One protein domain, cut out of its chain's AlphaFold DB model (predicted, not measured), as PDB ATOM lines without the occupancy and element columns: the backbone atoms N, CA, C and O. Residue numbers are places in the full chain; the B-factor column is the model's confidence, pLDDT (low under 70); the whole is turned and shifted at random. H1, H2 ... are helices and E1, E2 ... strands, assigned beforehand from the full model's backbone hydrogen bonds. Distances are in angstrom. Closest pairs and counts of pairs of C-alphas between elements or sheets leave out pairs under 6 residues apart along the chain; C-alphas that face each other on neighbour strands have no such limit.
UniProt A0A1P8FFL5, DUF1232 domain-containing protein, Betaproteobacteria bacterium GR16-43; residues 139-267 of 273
ATOM      1  N   ARG A 139      -2.458 -30.143 -41.923       96.31
ATOM      2  CA  ARG A 139      -1.650 -29.179 -42.656       96.31
ATOM      3  C   ARG A 139      -0.200 -29.285 -42.211       96.31
ATOM      4  O   ARG A 139       0.066 -29.263 -41.012       96.31
ATOM      5  N   VAL A 140       0.712 -29.313 -43.175       96.50
ATOM      6  CA  VAL A 140       2.158 -29.176 -42.969       96.50
ATOM      7  C   VAL A 140       2.624 -27.896 -43.655       96.50
ATOM      8  O   VAL A 140       2.124 -27.558 -44.723       96.50
ATOM      9  N   VAL A 141       3.537 -27.166 -43.021       97.19
ATOM     10  CA  VAL A 141       4.054 -25.875 -43.494       97.19
ATOM     11  C   VAL A 141       5.496 -26.058 -43.971       97.19
ATOM     12  O   VAL A 141       6.229 -26.854 -43.383       97.19
ATOM     13  N   SER A 142       5.885 -25.352 -45.032       96.38
ATOM     14  CA  SER A 142       7.258 -25.350 -45.548       96.38
ATOM     15  C   SER A 142       8.243 -24.777 -44.518       96.38
ATOM     16  O   SER A 142       7.846 -23.943 -43.696       96.38
ATOM     17  N   PRO A 143       9.530 -25.170 -44.548       94.88
ATOM     18  CA  PRO A 143      10.556 -24.628 -43.650       94.88
ATOM     19  C   PRO A 143      10.600 -23.090 -43.565       94.88
ATOM     20  O   PRO A 143      10.773 -22.535 -42.480       94.88
ATOM     21  N   ASN A 144      10.377 -22.386 -44.675       94.44
ATOM     22  CA  ASN A 144      10.345 -20.924 -44.741       94.44
ATOM     23  C   ASN A 144       9.018 -20.284 -44.293       94.44
ATOM     24  O   ASN A 144       8.904 -19.056 -44.291       94.44
ATOM     25  N   GLY A 145       8.002 -21.082 -43.961       95.69
ATOM     26  CA  GLY A 145       6.708 -20.598 -43.484       95.69
ATOM     27  C   GLY A 145       5.807 -19.953 -44.541       95.69
ATOM     28  O   GLY A 145       4.809 -19.338 -44.168       95.69
ATOM     29  N   LYS A 146       6.132 -20.045 -45.837       97.06
ATOM     30  CA  LYS A 146       5.376 -19.385 -46.922       97.06
ATOM     31  C   LYS A 146       4.351 -20.286 -47.602       97.06
ATOM     32  O   LYS A 146       3.367 -19.782 -48.144       97.06
ATOM     33  N   PHE A 147       4.552 -21.596 -47.551       97.75
ATOM     34  CA  PHE A 147       3.735 -22.574 -48.259       97.75
ATOM     35  C   PHE A 147       3.202 -23.627 -47.300       97.75
ATOM     36  O   PHE A 147       3.767 -23.873 -46.233       97.75
ATOM     37  N   ALA A 148       2.092 -24.256 -47.665       97.75
ATOM     38  CA  ALA A 148       1.560 -25.372 -46.908       97.75
ATOM     39  C   ALA A 148       0.978 -26.454 -47.812       97.75
ATOM     40  O   ALA A 148       0.344 -26.162 -48.822       97.75
ATOM     41  N   ALA A 149       1.144 -27.704 -47.394       97.69
ATOM     42  CA  ALA A 149       0.420 -28.841 -47.934       97.69
ATOM     43  C   ALA A 149      -0.723 -29.198 -46.981       97.69
ATOM     44  O   ALA A 149      -0.511 -29.379 -45.781       97.69
ATOM     45  N   ILE A 150      -1.937 -29.296 -47.513       97.50
ATOM     46  CA  ILE A 150      -3.138 -29.699 -46.779       97.50
ATOM     47  C   ILE A 150      -3.591 -31.034 -47.351       97.50
ATOM     48  O   ILE A 150      -3.866 -31.117 -48.545       97.50
ATOM     49  N   SER A 151      -3.670 -32.061 -46.510       97.50
ATOM     50  CA  SER A 151      -4.125 -33.404 -46.879       97.50
ATOM     51  C   SER A 151      -5.422 -33.704 -46.159       97.50
ATOM     52  O   SER A 151      -5.463 -33.760 -44.927       97.50
ATOM     53  N   ASP A 152      -6.484 -33.875 -46.938       96.81
ATOM     54  CA  ASP A 152      -7.853 -34.049 -46.478       96.81
ATOM     55  C   ASP A 152      -8.446 -35.354 -47.050       96.81
ATOM     56  O   ASP A 152      -8.374 -35.584 -48.261       96.81
ATOM     57  N   PRO A 153      -9.031 -36.231 -46.211       95.75
ATOM     58  CA  PRO A 153      -9.594 -37.507 -46.660       95.75
ATOM     59  C   PRO A 153     -10.693 -37.393 -47.720       95.75
ATOM     60  O   PRO A 153     -10.848 -38.305 -48.530       95.75
ATOM     61  N   GLY A 154     -11.465 -36.303 -47.715       94.75
ATOM     62  CA  GLY A 154     -12.568 -36.085 -48.647       94.75
ATOM     63  C   GLY A 154     -12.149 -35.347 -49.916       94.75
ATOM     64  O   GLY A 154     -12.688 -35.619 -50.987       94.75
ATOM     65  N   THR A 155     -11.194 -34.419 -49.821       94.12
ATOM     66  CA  THR A 155     -10.838 -33.545 -50.953       94.12
ATOM     67  C   THR A 155      -9.489 -33.849 -51.601       94.12
ATOM     68  O   THR A 155      -9.241 -33.340 -52.697       94.12
ATOM     69  N   GLY A 156      -8.664 -34.709 -51.003       95.81
ATOM     70  CA  GLY A 156      -7.319 -35.044 -51.469       95.81
ATOM     71  C   GLY A 156      -6.247 -34.151 -50.845       95.81
ATOM     72  O   GLY A 156      -6.454 -33.549 -49.793       95.81
ATOM     73  N   THR A 157      -5.090 -34.057 -51.498       97.62
ATOM     74  CA  THR A 157      -3.964 -33.258 -50.998       97.62
ATOM     75  C   THR A 157      -3.694 -32.076 -51.920       97.62
ATOM     76  O   THR A 157      -3.681 -32.230 -53.138       97.62
ATOM     77  N   GLN A 158      -3.484 -30.887 -51.363       97.44
ATOM     78  CA  GLN A 158      -3.247 -29.664 -52.131       97.44
ATOM     79  C   GLN A 158      -2.149 -28.799 -51.516       97.44
ATOM     80  O   GLN A 158      -2.026 -28.721 -50.293       97.44
ATOM     81  N   GLY A 159      -1.388 -28.130 -52.378       97.12
ATOM     82  CA  GLY A 159      -0.430 -27.095 -52.003       97.12
ATOM     83  C   GLY A 159      -1.090 -25.722 -52.042       97.12
ATOM     84  O   GLY A 159      -1.862 -25.434 -52.959       97.12
ATOM     85  N   VAL A 160      -0.799 -24.876 -51.058       97.25
ATOM     86  CA  VAL A 160      -1.306 -23.502 -50.977       97.25
ATOM     87  C   VAL A 160      -0.199 -22.528 -50.590       97.25
ATOM     88  O   VAL A 160       0.660 -22.836 -49.759       97.25
ATOM     89  N   GLU A 161      -0.249 -21.327 -51.153       97.31
ATOM     90  CA  GLU A 161       0.538 -20.188 -50.681       97.31
ATOM     91  C   GLU A 161      -0.161 -19.553 -49.472       97.31
ATOM     92  O   GLU A 161      -1.328 -19.168 -49.546       97.31
ATOM     93  N   LEU A 162       0.541 -19.425 -48.345       95.75
ATOM     94  CA  LEU A 162      -0.064 -18.990 -47.082       95.75
ATOM     95  C   LEU A 162      -0.437 -17.506 -47.065       95.75
ATOM     96  O   LEU A 162      -1.403 -17.135 -46.402       95.75
ATOM     97  N   ALA A 163       0.302 -16.662 -47.788       95.25
ATOM     98  CA  ALA A 163       0.052 -15.222 -47.816       95.25
ATOM     99  C   ALA A 163      -1.253 -14.863 -48.541       95.25
ATOM    100  O   ALA A 163      -1.971 -13.958 -48.122       95.25
ATOM    101  N   THR A 164      -1.557 -15.567 -49.633       94.25
ATOM    102  CA  THR A 164      -2.689 -15.263 -50.520       94.25
ATOM    103  C   THR A 164      -3.831 -16.273 -50.397       94.25
ATOM    104  O   THR A 164      -4.946 -15.995 -50.832       94.25
ATOM    105  N   GLY A 165      -3.566 -17.458 -49.837       92.50
ATOM    106  CA  GLY A 165      -4.481 -18.599 -49.866       92.50
ATOM    107  C   GLY A 165      -4.625 -19.232 -51.254       92.50
ATOM    108  O   GLY A 165      -5.517 -20.057 -51.458       92.50
ATOM    109  N   LYS A 166      -3.786 -18.845 -52.226       94.19
ATOM    110  CA  LYS A 166      -3.869 -19.333 -53.601       94.19
ATOM    111  C   LYS A 166      -3.512 -20.828 -53.659       94.19
ATOM    112  O   LYS A 166      -2.445 -21.206 -53.167       94.19
ATOM    113  N   PRO A 167      -4.347 -21.679 -54.285       95.19
ATOM    114  CA  PRO A 167      -3.983 -23.065 -54.548       95.19
ATOM    115  C   PRO A 167      -2.883 -23.127 -55.614       95.19
ATOM    116  O   PRO A 167      -2.978 -22.464 -56.649       95.19
ATOM    117  N   LEU A 168      -1.854 -23.930 -55.355       95.88
ATOM    118  CA  LEU A 168      -0.721 -24.144 -56.258       95.88
ATOM    119  C   LEU A 168      -0.953 -25.378 -57.131       95.88
ATOM    120  O   LEU A 168      -0.956 -25.309 -58.356       95.88
ATOM    121  N   TRP A 169      -1.236 -26.506 -56.488       96.94
ATOM    122  CA  TRP A 169      -1.459 -27.791 -57.138       96.94
ATOM    123  C   TRP A 169      -2.357 -28.673 -56.273       96.94
ATOM    124  O   TRP A 169      -2.583 -28.408 -55.090       96.94
ATOM    125  N   LYS A 170      -2.867 -29.748 -56.873       96.75
ATOM    126  CA  LYS A 170      -3.709 -30.738 -56.206       96.75
ATOM    127  C   LYS A 170      -3.358 -32.141 -56.685       96.75
ATOM    128  O   LYS A 170      -3.164 -32.349 -57.879       96.75
ATOM    129  N   ILE A 171      -3.318 -33.089 -55.758       96.44
ATOM    130  CA  ILE A 171      -3.099 -34.510 -56.020       96.44
ATOM    131  C   ILE A 171      -4.223 -35.340 -55.393       96.44
ATOM    132  O   ILE A 171      -4.761 -34.973 -54.341       96.44
ATOM    133  N   PRO A 172      -4.613 -36.454 -56.033       94.56
ATOM    134  CA  PRO A 172      -5.601 -37.350 -55.464       94.56
ATOM    135  C   PRO A 172      -5.032 -38.070 -54.238       94.56
ATOM    136  O   PRO A 172      -3.848 -38.400 -54.182       94.56
ATOM    137  N   GLY A 173      -5.916 -38.373 -53.293       93.69
ATOM    138  CA  GLY A 173      -5.588 -39.178 -52.125       93.69
ATOM    139  C   GLY A 173      -5.195 -38.369 -50.893       93.69
ATOM    140  O   GLY A 173      -4.831 -37.191 -50.947       93.69
ATOM    141  N   TRP A 174      -5.311 -39.055 -49.764       96.81
ATOM    142  CA  TRP A 174      -4.923 -38.571 -48.453       96.81
ATOM    143  C   TRP A 174      -3.652 -39.282 -48.017       96.81
ATOM    144  O   TRP A 174      -3.542 -40.507 -48.108       96.81
ATOM    145  N   PHE A 175      -2.705 -38.503 -47.516       96.56
ATOM    146  CA  PHE A 175      -1.427 -38.997 -47.032       96.56
ATOM    147  C   PHE A 175      -1.172 -38.498 -45.627       96.56
ATOM    148  O   PHE A 175      -1.413 -37.328 -45.352       96.56
ATOM    149  N   ARG A 176      -0.660 -39.375 -44.761       94.94
ATOM    150  CA  ARG A 176      -0.388 -39.076 -43.347       94.94
ATOM    151  C   ARG A 176       0.918 -38.303 -43.125       94.94
ATOM    152  O   ARG A 176       1.063 -37.638 -42.108       94.94
ATOM    153  N   SER A 177       1.881 -38.460 -44.028       95.56
ATOM    154  CA  SER A 177       3.242 -37.933 -43.901       95.56
ATOM    155  C   SER A 177       3.548 -37.100 -45.139       95.56
ATOM    156  O   SER A 177       3.530 -37.632 -46.248       95.56
ATOM    157  N   LEU A 178       3.761 -35.799 -44.951       97.06
ATOM    158  CA  LEU A 178       3.889 -34.796 -46.011       97.06
ATOM    159  C   LEU A 178       5.070 -33.884 -45.712       97.06
ATOM    160  O   LEU A 178       5.267 -33.493 -44.562       97.06
ATOM    161  N   TYR A 179       5.786 -33.487 -46.757       97.44
ATOM    162  CA  TYR A 179       6.909 -32.562 -46.681       97.44
ATOM    163  C   TYR A 179       6.880 -31.672 -47.921       97.44
ATOM    164  O   TYR A 179       7.060 -32.168 -49.029       97.44
ATOM    165  N   ILE A 180       6.608 -30.381 -47.740       97.50
ATOM    166  CA  ILE A 180       6.533 -29.395 -48.826       97.50
ATOM    167  C   ILE A 180       7.794 -28.531 -48.828       97.50
ATOM    168  O   ILE A 180       8.219 -28.058 -47.771       97.50
ATOM    169  N   SER A 181       8.390 -28.361 -50.003       96.75
ATOM    170  CA  SER A 181       9.579 -27.538 -50.226       96.75
ATOM    171  C   SER A 181       9.304 -26.045 -50.044       96.75
ATOM    172  O   SER A 181       8.165 -25.570 -50.038       96.75
ATOM    173  N   ASP A 182      10.387 -25.282 -49.942       95.88
ATOM    174  CA  ASP A 182      10.351 -23.831 -49.767       95.88
ATOM    175  C   ASP A 182       9.954 -23.045 -51.019       95.88
ATOM    176  O   ASP A 182       9.700 -21.848 -50.912       95.88
ATOM    177  N   ASP A 183       9.877 -23.686 -52.181       94.38
ATOM    178  CA  ASP A 183       9.311 -23.101 -53.402       94.38
ATOM    179  C   ASP A 183       7.796 -23.337 -53.534       94.38
ATOM    180  O   ASP A 183       7.157 -22.723 -54.380       94.38
ATOM    181  N   GLY A 184       7.219 -24.202 -52.690       94.62
ATOM    182  CA  GLY A 184       5.809 -24.577 -52.737       94.62
ATOM    183  C   GLY A 184       5.429 -25.529 -53.872       94.62
ATOM    184  O   GLY A 184       4.284 -25.977 -53.898       94.62
ATOM    185  N   GLU A 185       6.347 -25.884 -54.771       95.00
ATOM    186  CA  GLU A 185       6.066 -26.668 -55.981       95.00
ATOM    187  C   GLU A 185       6.374 -28.160 -55.833       95.00
ATOM    188  O   GLU A 185       5.777 -28.993 -56.531       95.00
ATOM    189  N   HIS A 186       7.263 -28.506 -54.899       96.94
ATOM    190  CA  HIS A 186       7.671 -29.880 -54.638       96.94
ATOM    191  C   HIS A 186       7.063 -30.423 -53.344       96.94
ATOM    192  O   HIS A 186       7.006 -29.772 -52.296       96.94
ATOM    193  N   LEU A 187       6.610 -31.670 -53.413       97.62
ATOM    194  CA  LEU A 187       6.049 -32.392 -52.281       97.62
ATOM    195  C   LEU A 187       6.653 -33.789 -52.217       97.62
ATOM    196  O   LEU A 187       6.618 -34.539 -53.191       97.62
ATOM    197  N   ALA A 188       7.111 -34.173 -51.033       97.81
ATOM    198  CA  ALA A 188       7.380 -35.557 -50.703       97.81
ATOM    199  C   ALA A 188       6.291 -36.096 -49.775       97.81
ATOM    200  O   ALA A 188       5.871 -35.457 -48.808       97.81
ATOM    201  N   VAL A 189       5.847 -37.306 -50.077       97.44
ATOM    202  CA  VAL A 189       4.883 -38.071 -49.296       97.44
ATOM    203  C   VAL A 189       5.602 -39.269 -48.701       97.44
ATOM    204  O   VAL A 189       6.247 -40.010 -49.436       97.44
ATOM    205  N   GLY A 190       5.474 -39.482 -47.395       96.81
ATOM    206  CA  GLY A 190       6.017 -40.657 -46.715       96.81
ATOM    207  C   GLY A 190       5.007 -41.798 -46.568       96.81
ATOM    208  O   GLY A 190       3.793 -41.586 -46.597       96.81
ATOM    209  N   TYR A 191       5.522 -43.004 -46.331       95.50
ATOM    210  CA  TYR A 191       4.739 -44.202 -46.034       95.50
ATOM    211  C   TYR A 191       3.689 -43.975 -44.931       95.50
ATOM    212  O   TYR A 191       3.965 -43.381 -43.884       95.50
ATOM    213  N   GLY A 192       2.477 -44.496 -45.144       92.56
ATOM    214  CA  GLY A 192       1.335 -44.285 -44.246       92.56
ATOM    215  C   GLY A 192       1.485 -44.908 -42.853       92.56
ATOM    216  O   GLY A 192       0.885 -44.400 -41.905       92.56
ATOM    217  N   GLY A 193       2.304 -45.959 -42.721       91.12
ATOM    218  CA  GLY A 193       2.670 -46.579 -41.439       91.12
ATOM    219  C   GLY A 193       3.746 -45.816 -40.658       91.12
ATOM    220  O   GLY A 193       4.198 -46.281 -39.614       91.12
ATOM    221  N   LEU A 194       4.151 -44.632 -41.135       93.00
ATOM    222  CA  LEU A 194       5.181 -43.797 -40.518       93.00
ATOM    223  C   LEU A 194       6.498 -44.574 -40.394       93.00
ATOM    224  O   LEU A 194       7.050 -44.996 -41.405       93.00
ATOM    225  N   ASN A 195       6.997 -44.774 -39.176       93.25
ATOM    226  CA  ASN A 195       8.226 -45.499 -38.863       93.25
ATOM    227  C   ASN A 195       8.042 -47.024 -38.736       93.25
ATOM    228  O   ASN A 195       9.030 -47.740 -38.550       93.25
ATOM    229  N   LEU A 196       6.805 -47.520 -38.818       93.62
ATOM    230  CA  LEU A 196       6.455 -48.927 -38.649       93.62
ATOM    231  C   LEU A 196       5.951 -49.519 -39.963       93.62
ATOM    232  O   LEU A 196       5.055 -48.983 -40.603       93.62
ATOM    233  N   LEU A 197       6.533 -50.645 -40.350       94.12
ATOM    234  CA  LEU A 197       6.222 -51.414 -41.543       94.12
ATOM    235  C   LEU A 197       5.470 -52.692 -41.149       94.12
ATOM    236  O   LEU A 197       5.857 -53.369 -40.190       94.12
ATOM    237  N   ALA A 198       4.416 -53.037 -41.889       92.94
ATOM    238  CA  ALA A 198       3.698 -54.296 -41.696       92.94
ATOM    239  C   ALA A 198       4.623 -55.510 -41.891       92.94
ATOM    240  O   ALA A 198       5.582 -55.473 -42.663       92.94
ATOM    241  N   LEU A 199       4.346 -56.597 -41.171       93.06
ATOM    242  CA  LEU A 199       5.168 -57.812 -41.203       93.06
ATOM    243  C   LEU A 199       5.228 -58.482 -42.575       93.06
ATOM    244  O   LEU A 199       6.245 -59.067 -42.946       93.06
ATOM    245  N   ASP A 200       4.122 -58.384 -43.293       93.88
ATOM    246  CA  ASP A 200       3.851 -58.926 -44.615       93.88
ATOM    247  C   ASP A 200       4.008 -57.877 -45.726       93.88
ATOM    248  O   ASP A 200       3.704 -58.165 -46.880       93.88
ATOM    249  N   ALA A 201       4.493 -56.668 -45.406       93.50
ATOM    250  CA  ALA A 201       4.695 -55.620 -46.400       93.50
ATOM    251  C   ALA A 201       5.614 -56.111 -47.525       93.50
ATOM    252  O   ALA A 201       6.628 -56.744 -47.248       93.50
ATOM    253  N   ASP A 202       5.286 -55.799 -48.777       94.69
ATOM    254  CA  ASP A 202       6.089 -56.158 -49.948       94.69
ATOM    255  C   ASP A 202       7.300 -55.219 -50.120       94.69
ATOM    256  O   ASP A 202       7.222 -54.029 -49.818       94.69
ATOM    257  N   ASP A 203       8.416 -55.710 -50.666       94.56
ATOM    258  CA  ASP A 203       9.630 -54.902 -50.891       94.56
ATOM    259  C   ASP A 203       9.456 -53.805 -51.968       94.56
ATOM    260  O   ASP A 203      10.287 -52.900 -52.101       94.56
ATOM    261  N   SER A 204       8.391 -53.878 -52.771       95.81
ATOM    262  CA  SER A 204       7.967 -52.850 -53.726       95.81
ATOM    263  C   SER A 204       7.116 -51.743 -53.111       95.81
ATOM    264  O   SER A 204       6.854 -50.767 -53.813       95.81
ATOM    265  N   VAL A 205       6.700 -51.862 -51.841       95.81
ATOM    266  CA  VAL A 205       5.847 -50.848 -51.214       95.81
ATOM    267  C   VAL A 205       6.510 -49.478 -51.306       95.81
ATOM    268  O   VAL A 205       7.707 -49.324 -51.049       95.81
ATOM    269  N   GLU A 206       5.733 -48.483 -51.720       96.56
ATOM    270  CA  GLU A 206       6.220 -47.117 -51.817       96.56
ATOM    271  C   GLU A 206       6.479 -46.560 -50.419       96.56
ATOM    272  O   GLU A 206       5.558 -46.396 -49.616       96.56
ATOM    273  N   MET A 207       7.743 -46.236 -50.155       97.19
ATOM    274  CA  MET A 207       8.143 -45.590 -48.913       97.19
ATOM    275  C   MET A 207       8.097 -44.076 -49.028       97.19
ATOM    276  O   MET A 207       7.770 -43.398 -48.052       97.19
ATOM    277  N   ILE A 208       8.453 -43.552 -50.206       97.88
ATOM    278  CA  ILE A 208       8.489 -42.116 -50.475       97.88
ATOM    279  C   ILE A 208       8.015 -41.853 -51.903       97.88
ATOM    280  O   ILE A 208       8.543 -42.432 -52.851       97.88
ATOM    281  N   GLY A 209       7.037 -40.967 -52.063       97.44
ATOM    282  CA  GLY A 209       6.597 -40.460 -53.361       97.44
ATOM    283  C   GLY A 209       6.959 -38.988 -53.515       97.44
ATOM    284  O   GLY A 209       6.555 -38.182 -52.681       97.44
ATOM    285  N   PHE A 210       7.676 -38.634 -54.580       97.88
ATOM    286  CA  PHE A 210       8.012 -37.248 -54.917       97.88
ATOM    287  C   PHE A 210       7.081 -36.727 -56.003       97.88
ATOM    288  O   PHE A 210       6.814 -37.412 -56.998       97.88
ATOM    289  N   TRP A 211       6.614 -35.501 -55.814       97.50
ATOM    290  CA  TRP A 211       5.665 -34.819 -56.674       97.50
ATOM    291  C   TRP A 211       6.168 -33.421 -57.013       97.50
ATOM    292  O   TRP A 211       6.730 -32.740 -56.161       97.50
ATOM    293  N   ASN A 212       5.909 -32.998 -58.245       96.38
ATOM    294  CA  ASN A 212       6.229 -31.680 -58.774       96.38
ATOM    295  C   ASN A 212       4.986 -31.140 -59.501       96.38
ATOM    296  O   ASN A 212       4.470 -31.808 -60.404       96.38
ATOM    297  N   HIS A 213       4.455 -29.990 -59.069       94.50
ATOM    298  CA  HIS A 213       3.225 -29.384 -59.610       94.50
ATOM    299  C   HIS A 213       2.060 -30.390 -59.744       94.50
ATOM    300  O   HIS A 213       1.365 -30.479 -60.761       94.50
ATOM    301  N   GLY A 214       1.872 -31.224 -58.721       93.12
ATOM    302  CA  GLY A 214       0.812 -32.233 -58.681       93.12
ATOM    303  C   GLY A 214       1.028 -33.467 -59.570       93.12
ATOM    304  O   GLY A 214       0.143 -34.319 -59.668       93.12
ATOM    305  N   ARG A 215       2.199 -33.618 -60.195       95.62
ATOM    306  CA  ARG A 215       2.580 -34.820 -60.949       95.62
ATOM    307  C   ARG A 215       3.643 -35.601 -60.203       95.62
ATOM    308  O   ARG A 215       4.616 -35.032 -59.727       95.62
ATOM    309  N   LYS A 216       3.474 -36.916 -60.124       96.06
ATOM    310  CA  LYS A 216       4.452 -37.791 -59.481       96.06
ATOM    311  C   LYS A 216       5.690 -37.918 -60.365       96.06
ATOM    312  O   LYS A 216       5.571 -38.348 -61.509       96.06
ATOM    313  N   VAL A 217       6.852 -37.558 -59.832       96.50
ATOM    314  CA  VAL A 217       8.138 -37.609 -60.549       96.50
ATOM    315  C   VAL A 217       8.961 -38.832 -60.166       96.50
ATOM    316  O   VAL A 217       9.640 -39.408 -61.014       96.50
ATOM    317  N   LYS A 218       8.860 -39.286 -58.910       96.81
ATOM    318  CA  LYS A 218       9.616 -40.439 -58.417       96.81
ATOM    319  C   LYS A 218       8.848 -41.212 -57.357       96.81
ATOM    320  O   LYS A 218       8.102 -40.649 -56.560       96.81
ATOM    321  N   SER A 219       9.077 -42.518 -57.348       96.94
ATOM    322  CA  SER A 219       8.688 -43.431 -56.282       96.94
ATOM    323  C   SER A 219       9.942 -44.120 -55.758       96.94
ATOM    324  O   SER A 219      10.736 -44.643 -56.547       96.94
ATOM    325  N   VAL A 220      10.137 -44.093 -54.443       97.44
ATOM    326  CA  VAL A 220      11.213 -44.800 -53.751       97.44
ATOM    327  C   VAL A 220      10.594 -45.999 -53.029       97.44
ATOM    328  O   VAL A 220       9.890 -45.812 -52.031       97.44
ATOM    329  N   PRO A 221      10.821 -47.230 -53.522       97.50
ATOM    330  CA  PRO A 221      10.299 -48.434 -52.889       97.50
ATOM    331  C   PRO A 221      11.114 -48.817 -51.649       97.50
ATOM    332  O   PRO A 221      12.271 -48.413 -51.501       97.50
ATOM    333  N   LEU A 222      10.550 -49.679 -50.801       97.06
ATOM    334  CA  LEU A 222      11.221 -50.189 -49.603       97.06
ATOM    335  C   LEU A 222      12.595 -50.782 -49.907       97.06
ATOM    336  O   LEU A 222      13.555 -50.412 -49.235       97.06
ATOM    337  N   ARG A 223      12.724 -51.595 -50.964       96.38
ATOM    338  CA  ARG A 223      14.007 -52.194 -51.380       96.38
ATOM    339  C   ARG A 223      15.138 -51.182 -51.611       96.38
ATOM    340  O   ARG A 223      16.304 -51.540 -51.503       96.38
ATOM    341  N   ALA A 224      14.815 -49.932 -51.959       95.50
ATOM    342  CA  ALA A 224      15.818 -48.894 -52.202       95.50
ATOM    343  C   ALA A 224      16.397 -48.332 -50.892       95.50
ATOM    344  O   ALA A 224      17.561 -47.941 -50.846       95.50
ATOM    345  N   ILE A 225      15.600 -48.320 -49.818       95.12
ATOM    346  CA  ILE A 225      16.013 -47.855 -48.483       95.12
ATOM    347  C   ILE A 225      16.550 -49.031 -47.654       95.12
ATOM    348  O   ILE A 225      17.544 -48.909 -46.934       95.12
ATOM    349  N   VAL A 226      15.907 -50.190 -47.773       96.31
ATOM    350  CA  VAL A 226      16.168 -51.425 -47.034       96.31
ATOM    351  C   VAL A 226      16.367 -52.557 -48.053       96.31
ATOM    352  O   VAL A 226      15.417 -53.266 -48.376       96.31
ATOM    353  N   PRO A 227      17.587 -52.724 -48.602       94.56
ATOM    354  CA  PRO A 227      17.868 -53.771 -49.590       94.56
ATOM    355  C   PRO A 227      17.888 -55.180 -48.983       94.56
ATOM    356  O   PRO A 227      17.741 -56.157 -49.709       94.56
ATOM    357  N   ASP A 228      18.071 -55.280 -47.662       94.44
ATOM    358  CA  ASP A 228      18.028 -56.524 -46.897       94.44
ATOM    359  C   ASP A 228      17.121 -56.344 -45.672       94.44
ATOM    360  O   ASP A 228      17.302 -55.414 -44.878       94.44
ATOM    361  N   ARG A 229      16.150 -57.249 -45.504       93.50
ATOM    362  CA  ARG A 229      15.211 -57.245 -44.375       93.50
ATOM    363  C   ARG A 229      15.879 -57.489 -43.029       93.50
ATOM    364  O   ARG A 229      15.300 -57.103 -42.020       93.50
ATOM    365  N   SER A 230      17.082 -58.065 -42.993       94.31
ATOM    366  CA  SER A 230      17.854 -58.239 -41.754       94.31
ATOM    367  C   SER A 230      18.170 -56.909 -41.050       94.31
ATOM    368  O   SER A 230      18.381 -56.883 -39.839       94.31
ATOM    369  N   ILE A 231      18.144 -55.796 -41.794       95.19
ATOM    370  CA  ILE A 231      18.358 -54.436 -41.281       95.19
ATOM    371  C   ILE A 231      17.160 -53.966 -40.441       95.19
ATOM    372  O   ILE A 231      17.313 -53.120 -39.562       95.19
ATOM    373  N   LEU A 232      15.958 -54.486 -40.706       95.12
ATOM    374  CA  LEU A 232      14.749 -54.093 -39.990       95.12
ATOM    375  C   LEU A 232      14.808 -54.543 -38.531       95.12
ATOM    376  O   LEU A 232      15.179 -55.673 -38.216       95.12
ATOM    377  N   ARG A 233      14.334 -53.689 -37.622       95.12
ATOM    378  CA  ARG A 233      14.223 -54.051 -36.206       95.12
ATOM    379  C   ARG A 233      12.822 -54.565 -35.899       95.12
ATOM    380  O   ARG A 233      11.841 -53.837 -36.057       95.12
ATOM    381  N   ARG A 234      12.718 -55.807 -35.427       93.12
ATOM    382  CA  ARG A 234      11.442 -56.410 -35.025       93.12
ATOM    383  C   ARG A 234      10.866 -55.704 -33.792       93.12
ATOM    384  O   ARG A 234      11.567 -55.497 -32.806       93.12
ATOM    385  N   THR A 235       9.586 -55.357 -33.861       87.44
ATOM    386  CA  THR A 235       8.768 -54.912 -32.718       87.44
ATOM    387  C   THR A 235       7.749 -56.003 -32.365       87.44
ATOM    388  O   THR A 235       7.757 -57.071 -32.980       87.44
ATOM    389  N   VAL A 236       6.853 -55.750 -31.406       85.00
ATOM    390  CA  VAL A 236       5.799 -56.710 -31.031       85.00
ATOM    391  C   VAL A 236       4.910 -57.063 -32.233       85.00
ATOM    392  O   VAL A 236       4.629 -58.241 -32.454       85.00
ATOM    393  N   SER A 237       4.514 -56.074 -33.047       87.31
ATOM    394  CA  SER A 237       3.563 -56.293 -34.149       87.31
ATOM    395  C   SER A 237       4.043 -55.851 -35.539       87.31
ATOM    396  O   SER A 237       3.588 -56.412 -36.528       87.31
ATOM    397  N   HIS A 238       5.080 -55.016 -35.639       93.50
ATOM    398  CA  HIS A 238       5.614 -54.468 -36.899       93.50
ATOM    399  C   HIS A 238       7.139 -54.644 -37.048       93.50
ATOM    400  O   HIS A 238       7.817 -55.200 -36.171       93.50
ATOM    401  N   TYR A 239       7.693 -54.131 -38.143       94.75
ATOM    402  CA  TYR A 239       9.115 -53.837 -38.305       94.75
ATOM    403  C   TYR A 239       9.366 -52.331 -38.239       94.75
ATOM    404  O   TYR A 239       8.716 -51.561 -38.935       94.75
ATOM    405  N   ALA A 240      10.350 -51.895 -37.457       95.00
ATOM    406  CA  ALA A 240      10.855 -50.532 -37.547       95.00
ATOM    407  C   ALA A 240      11.876 -50.446 -38.690       95.00
ATOM    408  O   ALA A 240      12.886 -51.156 -38.674       95.00
ATOM    409  N   TRP A 241      11.609 -49.577 -39.666       95.50
ATOM    410  CA  TRP A 241      12.473 -49.389 -40.839       95.50
ATOM    411  C   TRP A 241      13.327 -48.120 -40.743       95.50
ATOM    412  O   TRP A 241      14.471 -48.107 -41.197       95.50
ATOM    413  N   GLY A 242      12.804 -47.059 -40.127       95.06
ATOM    414  CA  GLY A 242      13.457 -45.756 -40.082       95.06
ATOM    415  C   GLY A 242      12.484 -44.621 -39.786       95.06
ATOM    416  O   GLY A 242      11.407 -44.835 -39.240       95.06
ATOM    417  N   SER A 243      12.883 -43.406 -40.139       95.38
ATOM    418  CA  SER A 243      12.107 -42.180 -39.977       95.38
ATOM    419  C   SER A 243      12.447 -41.184 -41.082       95.38
ATOM    420  O   SER A 243      13.536 -41.230 -41.655       95.38
ATOM    421  N   ILE A 244      11.518 -40.279 -41.371       96.38
ATOM    422  CA  ILE A 244      11.735 -39.147 -42.273       96.38
ATOM    423  C   ILE A 244      11.829 -37.902 -41.391       96.38
ATOM    424  O   ILE A 244      10.897 -37.598 -40.652       96.38
ATOM    425  N   GLY A 245      12.983 -37.238 -41.414       92.62
ATOM    426  CA  GLY A 245      13.312 -36.127 -40.516       92.62
ATOM    427  C   GLY A 245      12.847 -34.756 -41.008       92.62
ATOM    428  O   GLY A 245      12.890 -33.798 -40.242       92.62
ATOM    429  N   GLY A 246      12.407 -34.651 -42.265       94.38
ATOM    430  CA  GLY A 246      12.002 -33.394 -42.891       94.38
ATOM    431  C   GLY A 246      12.924 -32.964 -44.027       94.38
ATOM    432  O   GLY A 246      13.708 -33.766 -44.536       94.38
ATOM    433  N   ILE A 247      12.795 -31.702 -44.435       95.56
ATOM    434  CA  ILE A 247      13.582 -31.096 -45.515       95.56
ATOM    435  C   ILE A 247      14.722 -30.281 -44.898       95.56
ATOM    436  O   ILE A 247      14.493 -29.505 -43.971       95.56
ATOM    437  N   ASP A 248      15.948 -30.478 -45.383       94.12
ATOM    438  CA  ASP A 248      17.113 -29.699 -44.963       94.12
ATOM    439  C   ASP A 248      17.255 -28.370 -45.731       94.12
ATOM    440  O   ASP A 248      16.515 -28.076 -46.667       94.12
ATOM    441  N   ALA A 249      18.242 -27.555 -45.350       90.69
ATOM    442  CA  ALA A 249      18.494 -26.254 -45.978       90.69
ATOM    443  C   ALA A 249      18.877 -26.331 -47.473       90.69
ATOM    444  O   ALA A 249      18.878 -25.308 -48.151       90.69
ATOM    445  N   GLY A 250      19.224 -27.517 -47.982       91.56
ATOM    446  CA  GLY A 250      19.540 -27.760 -49.388       91.56
ATOM    447  C   GLY A 250      18.343 -28.232 -50.214       91.56
ATOM    448  O   GLY A 250      18.561 -28.742 -51.306       91.56
ATOM    449  N   ASN A 251      17.110 -28.111 -49.705       94.25
ATOM    450  CA  ASN A 251      15.895 -28.644 -50.332       94.25
ATOM    451  C   ASN A 251      15.950 -30.170 -50.540       94.25
ATOM    452  O   ASN A 251      15.558 -30.693 -51.584       94.25
ATOM    453  N   ARG A 252      16.461 -30.905 -49.543       96.31
ATOM    454  CA  ARG A 252      16.547 -32.372 -49.590       96.31
ATOM    455  C   ARG A 252      15.765 -33.012 -48.465       96.31
ATOM    456  O   ARG A 252      15.886 -32.611 -47.309       96.31
ATOM    457  N   LEU A 253      15.025 -34.063 -48.788       97.38
ATOM    458  CA  LEU A 253      14.351 -34.891 -47.803       97.38
ATOM    459  C   LEU A 253      15.367 -35.788 -47.090       97.38
ATOM    460  O   LEU A 253      16.040 -36.606 -47.720       97.38
ATOM    461  N   VAL A 254      15.448 -35.657 -45.770       97.62
ATOM    462  CA  VAL A 254      16.352 -36.436 -44.923       97.62
ATOM    463  C   VAL A 254      15.620 -37.651 -44.370       97.62
ATOM    464  O   VAL A 254      14.598 -37.529 -43.695       97.62
ATOM    465  N   VAL A 255      16.167 -38.837 -44.620       97.50
ATOM    466  CA  VAL A 255      15.604 -40.112 -44.165       97.50
ATOM    467  C   VAL A 255      16.658 -40.860 -43.370       97.50
ATOM    468  O   VAL A 255      17.757 -41.105 -43.861       97.50
ATOM    469  N   THR A 256      16.329 -41.249 -42.145       97.44
ATOM    470  CA  THR A 256      17.226 -41.991 -41.258       97.44
ATOM    471  C   THR A 256      16.699 -43.403 -41.080       97.44
ATOM    472  O   THR A 256      15.626 -43.609 -40.513       97.44
ATOM    473  N   ARG A 257      17.455 -44.388 -41.557       96.69
ATOM    474  CA  ARG A 257      17.152 -45.810 -41.386       96.69
ATOM    475  C   ARG A 257      17.462 -46.257 -39.958       96.69
ATOM    476  O   ARG A 257      18.242 -45.627 -39.250       96.69
ATOM    477  N   VAL A 258      16.844 -47.352 -39.523       95.94
ATOM    478  CA  VAL A 258      16.947 -47.866 -38.144       95.94
ATOM    479  C   VAL A 258      18.377 -48.197 -37.680       95.94
ATOM    480  O   VAL A 258      18.640 -48.185 -36.480       95.94
ATOM    481  N   ASP A 259      19.306 -48.439 -38.606       95.31
ATOM    482  CA  ASP A 259      20.735 -48.667 -38.346       95.31
ATOM    483  C   ASP A 259      21.573 -47.374 -38.293       95.31
ATOM    484  O   ASP A 259      22.795 -47.426 -38.172       95.31
ATOM    485  N   GLY A 260      20.932 -46.206 -38.399       95.19
ATOM    486  CA  GLY A 260      21.575 -44.893 -38.380       95.19
ATOM    487  C   GLY A 260      22.036 -44.390 -39.748       95.19
ATOM    488  O   GLY A 260      22.508 -43.256 -39.843       95.19
ATOM    489  N   ARG A 261      21.880 -45.172 -40.828       96.31
ATOM    490  CA  ARG A 261      22.216 -44.697 -42.177       96.31
ATOM    491  C   ARG A 261      21.271 -43.572 -42.596       96.31
ATOM    492  O   ARG A 261      20.052 -43.711 -42.512       96.31
ATOM    493  N   VAL A 262      21.843 -42.471 -43.080       96.88
ATOM    494  CA  VAL A 262      21.097 -41.297 -43.548       96.88
ATOM    495  C   VAL A 262      21.099 -41.256 -45.071       96.88
ATOM    496  O   VAL A 262      22.157 -41.346 -45.689       96.88
ATOM    497  N   PHE A 263      19.919 -41.092 -45.654       96.50
ATOM    498  CA  PHE A 263      19.699 -40.843 -47.073       96.50
ATOM    499  C   PHE A 263      19.221 -39.403 -47.247       96.50
ATOM    500  O   PHE A 263      18.407 -38.921 -46.453       96.50
ATOM    501  N   ARG A 264      19.727 -38.724 -48.276       97.31
ATOM    502  CA  ARG A 264      19.255 -37.399 -48.679       97.31
ATOM    503  C   ARG A 264      18.718 -37.509 -50.088       97.31
ATOM    504  O   ARG A 264      19.447 -37.921 -50.983       97.31
ATOM    505  N   PHE A 265      17.447 -37.185 -50.254       97.25
ATOM    506  CA  PHE A 265      16.796 -37.209 -51.554       97.25
ATOM    507  C   PHE A 265      16.523 -35.784 -52.004       97.25
ATOM    508  O   PHE A 265      15.906 -35.021 -51.261       97.25
ATOM    509  N   ASN A 266      16.960 -35.430 -53.204       96.19
ATOM    510  CA  ASN A 266      16.646 -34.136 -53.791       96.19
ATOM    511  C   ASN A 266      15.126 -34.033 -54.029       96.19
ATOM    512  O   ASN A 266      14.517 -34.949 -54.581       96.19
ATOM    513  N   MET A 267      14.500 -32.944 -53.576       95.50
ATOM    514  CA  MET A 267      13.047 -32.759 -53.688       95.50
ATOM    515  C   MET A 267      12.559 -32.591 -55.135       95.50
ATOM    516  O   MET A 267      11.407 -32.920 -55.421       95.50
TER     517      MET A 267
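What this domain is: This is residues 139 to 267 of the 273 residues of the protein "DUF1232 domain-containing protein" of Betaproteobacteria bacterium GR16-43 (UniProt A0A1P8FFL5). Three antiparallel sheets are stacked face to face in turn, with the twisted sheet E5 E6 E7 E8 as the middle layer, the sheet E1 E2 E3 E4 over one face of it and the smaller sheet E9 E10 E11 over the other. The first sheet is set toward one end of the long axis with its strands crossing those of the middle sheet, E9 to E11 run nearly in line with the middle strands, and the long links of residues 191 to 205 and 226 to 241 make the opposite end. The 129 printed residues have eleven named strands and one short helix, H1, between E8 and E9; each sheet's order is its order along the chain. The class is mostly strand, though under half of the printed residues, 64, are in named elements. The whole is compact, with a radius of gyration of the C-alphas of 15.0 A and spans of 48 by 33 by 24 A.

How they stand to each other: Begin with E5, residues 177 to 180, E6, residues 186 to 190, E7, residues 206 to 212, and E8, residues 215 to 221. They form a meander, each strand the antiparallel neighbour of the one before, and their sheet is twisted, with C-alphas up to 4.2 A off its best plane. Look for N 179 and O 188 at 2.8 A between E5 and E6, N 189 and O 209 at 2.8 A between E6 and E7, and N 210 and O 218 at 2.9 A in the hairpin of E7 and E8. Next find the meander E1, residues 139 to 141, E2, residues 147 to 152, E3, residues 156 to 161, and E4, residues 167 to 171. Here N 149 and O 140 are 2.8 A apart, N 150 and O 158 2.8 A, and N 159 and O 169 3.0 A, each within hydrogen-bond range. This sheet and the sheet E5 E6 E7 E8 are face to face, their strands at 46 degrees; the closest C-alphas of E2 and E5 are those of Ala 149 and Ile 180, 6.2 A apart. The third meander is E9, residues 242 to 247, E10, residues 252 to 257, and E11, residues 262 to 266, with N 245 and O 254 at 2.8 A and N 255 and O 263 at 2.9 A. It too is face to face with E5 E6 E7 E8, the strands at 4 degrees; the closest C-alphas of E5 and E9 are those of Tyr 179 and Gly 246, 6.4 A apart. H1, residues 222 to 225, only grazes the sheets E5 E6 E7 E8 and E9 E10 E11; it is too short for an O i to N i+4 pair, and its one O i to N i+3 pair is within range. E1 and E9 are apart.

Where its parts are: Find C-alpha 206 at (6.220, -47.117, -51.817); from there E7 runs 16.9 A to C-alpha 212. E8 runs 17.6 A from C-alpha 215 to C-alpha 221. E1 begins at C-alpha 139, (-1.650, -29.179, -42.656). E2 measures 16.4 A and E3 16.8 A. E11 ends at C-alpha 266, (16.646, -34.136, -53.791).

The domain as a whole: The two C-alphas farthest apart are those of Thr 164 and Ser 230, 48.4 A. The long links are E6 to E7 and H1 to E9; in them residues 239 to 240 pair antiparallel with 196 to 197 and with 233 to 234. The chain changes sheet at the tight link E4 to E5 and between E8 and E9. The printed part has no cut; its mean pLDDT is 95.5, and no printed residue is under 70.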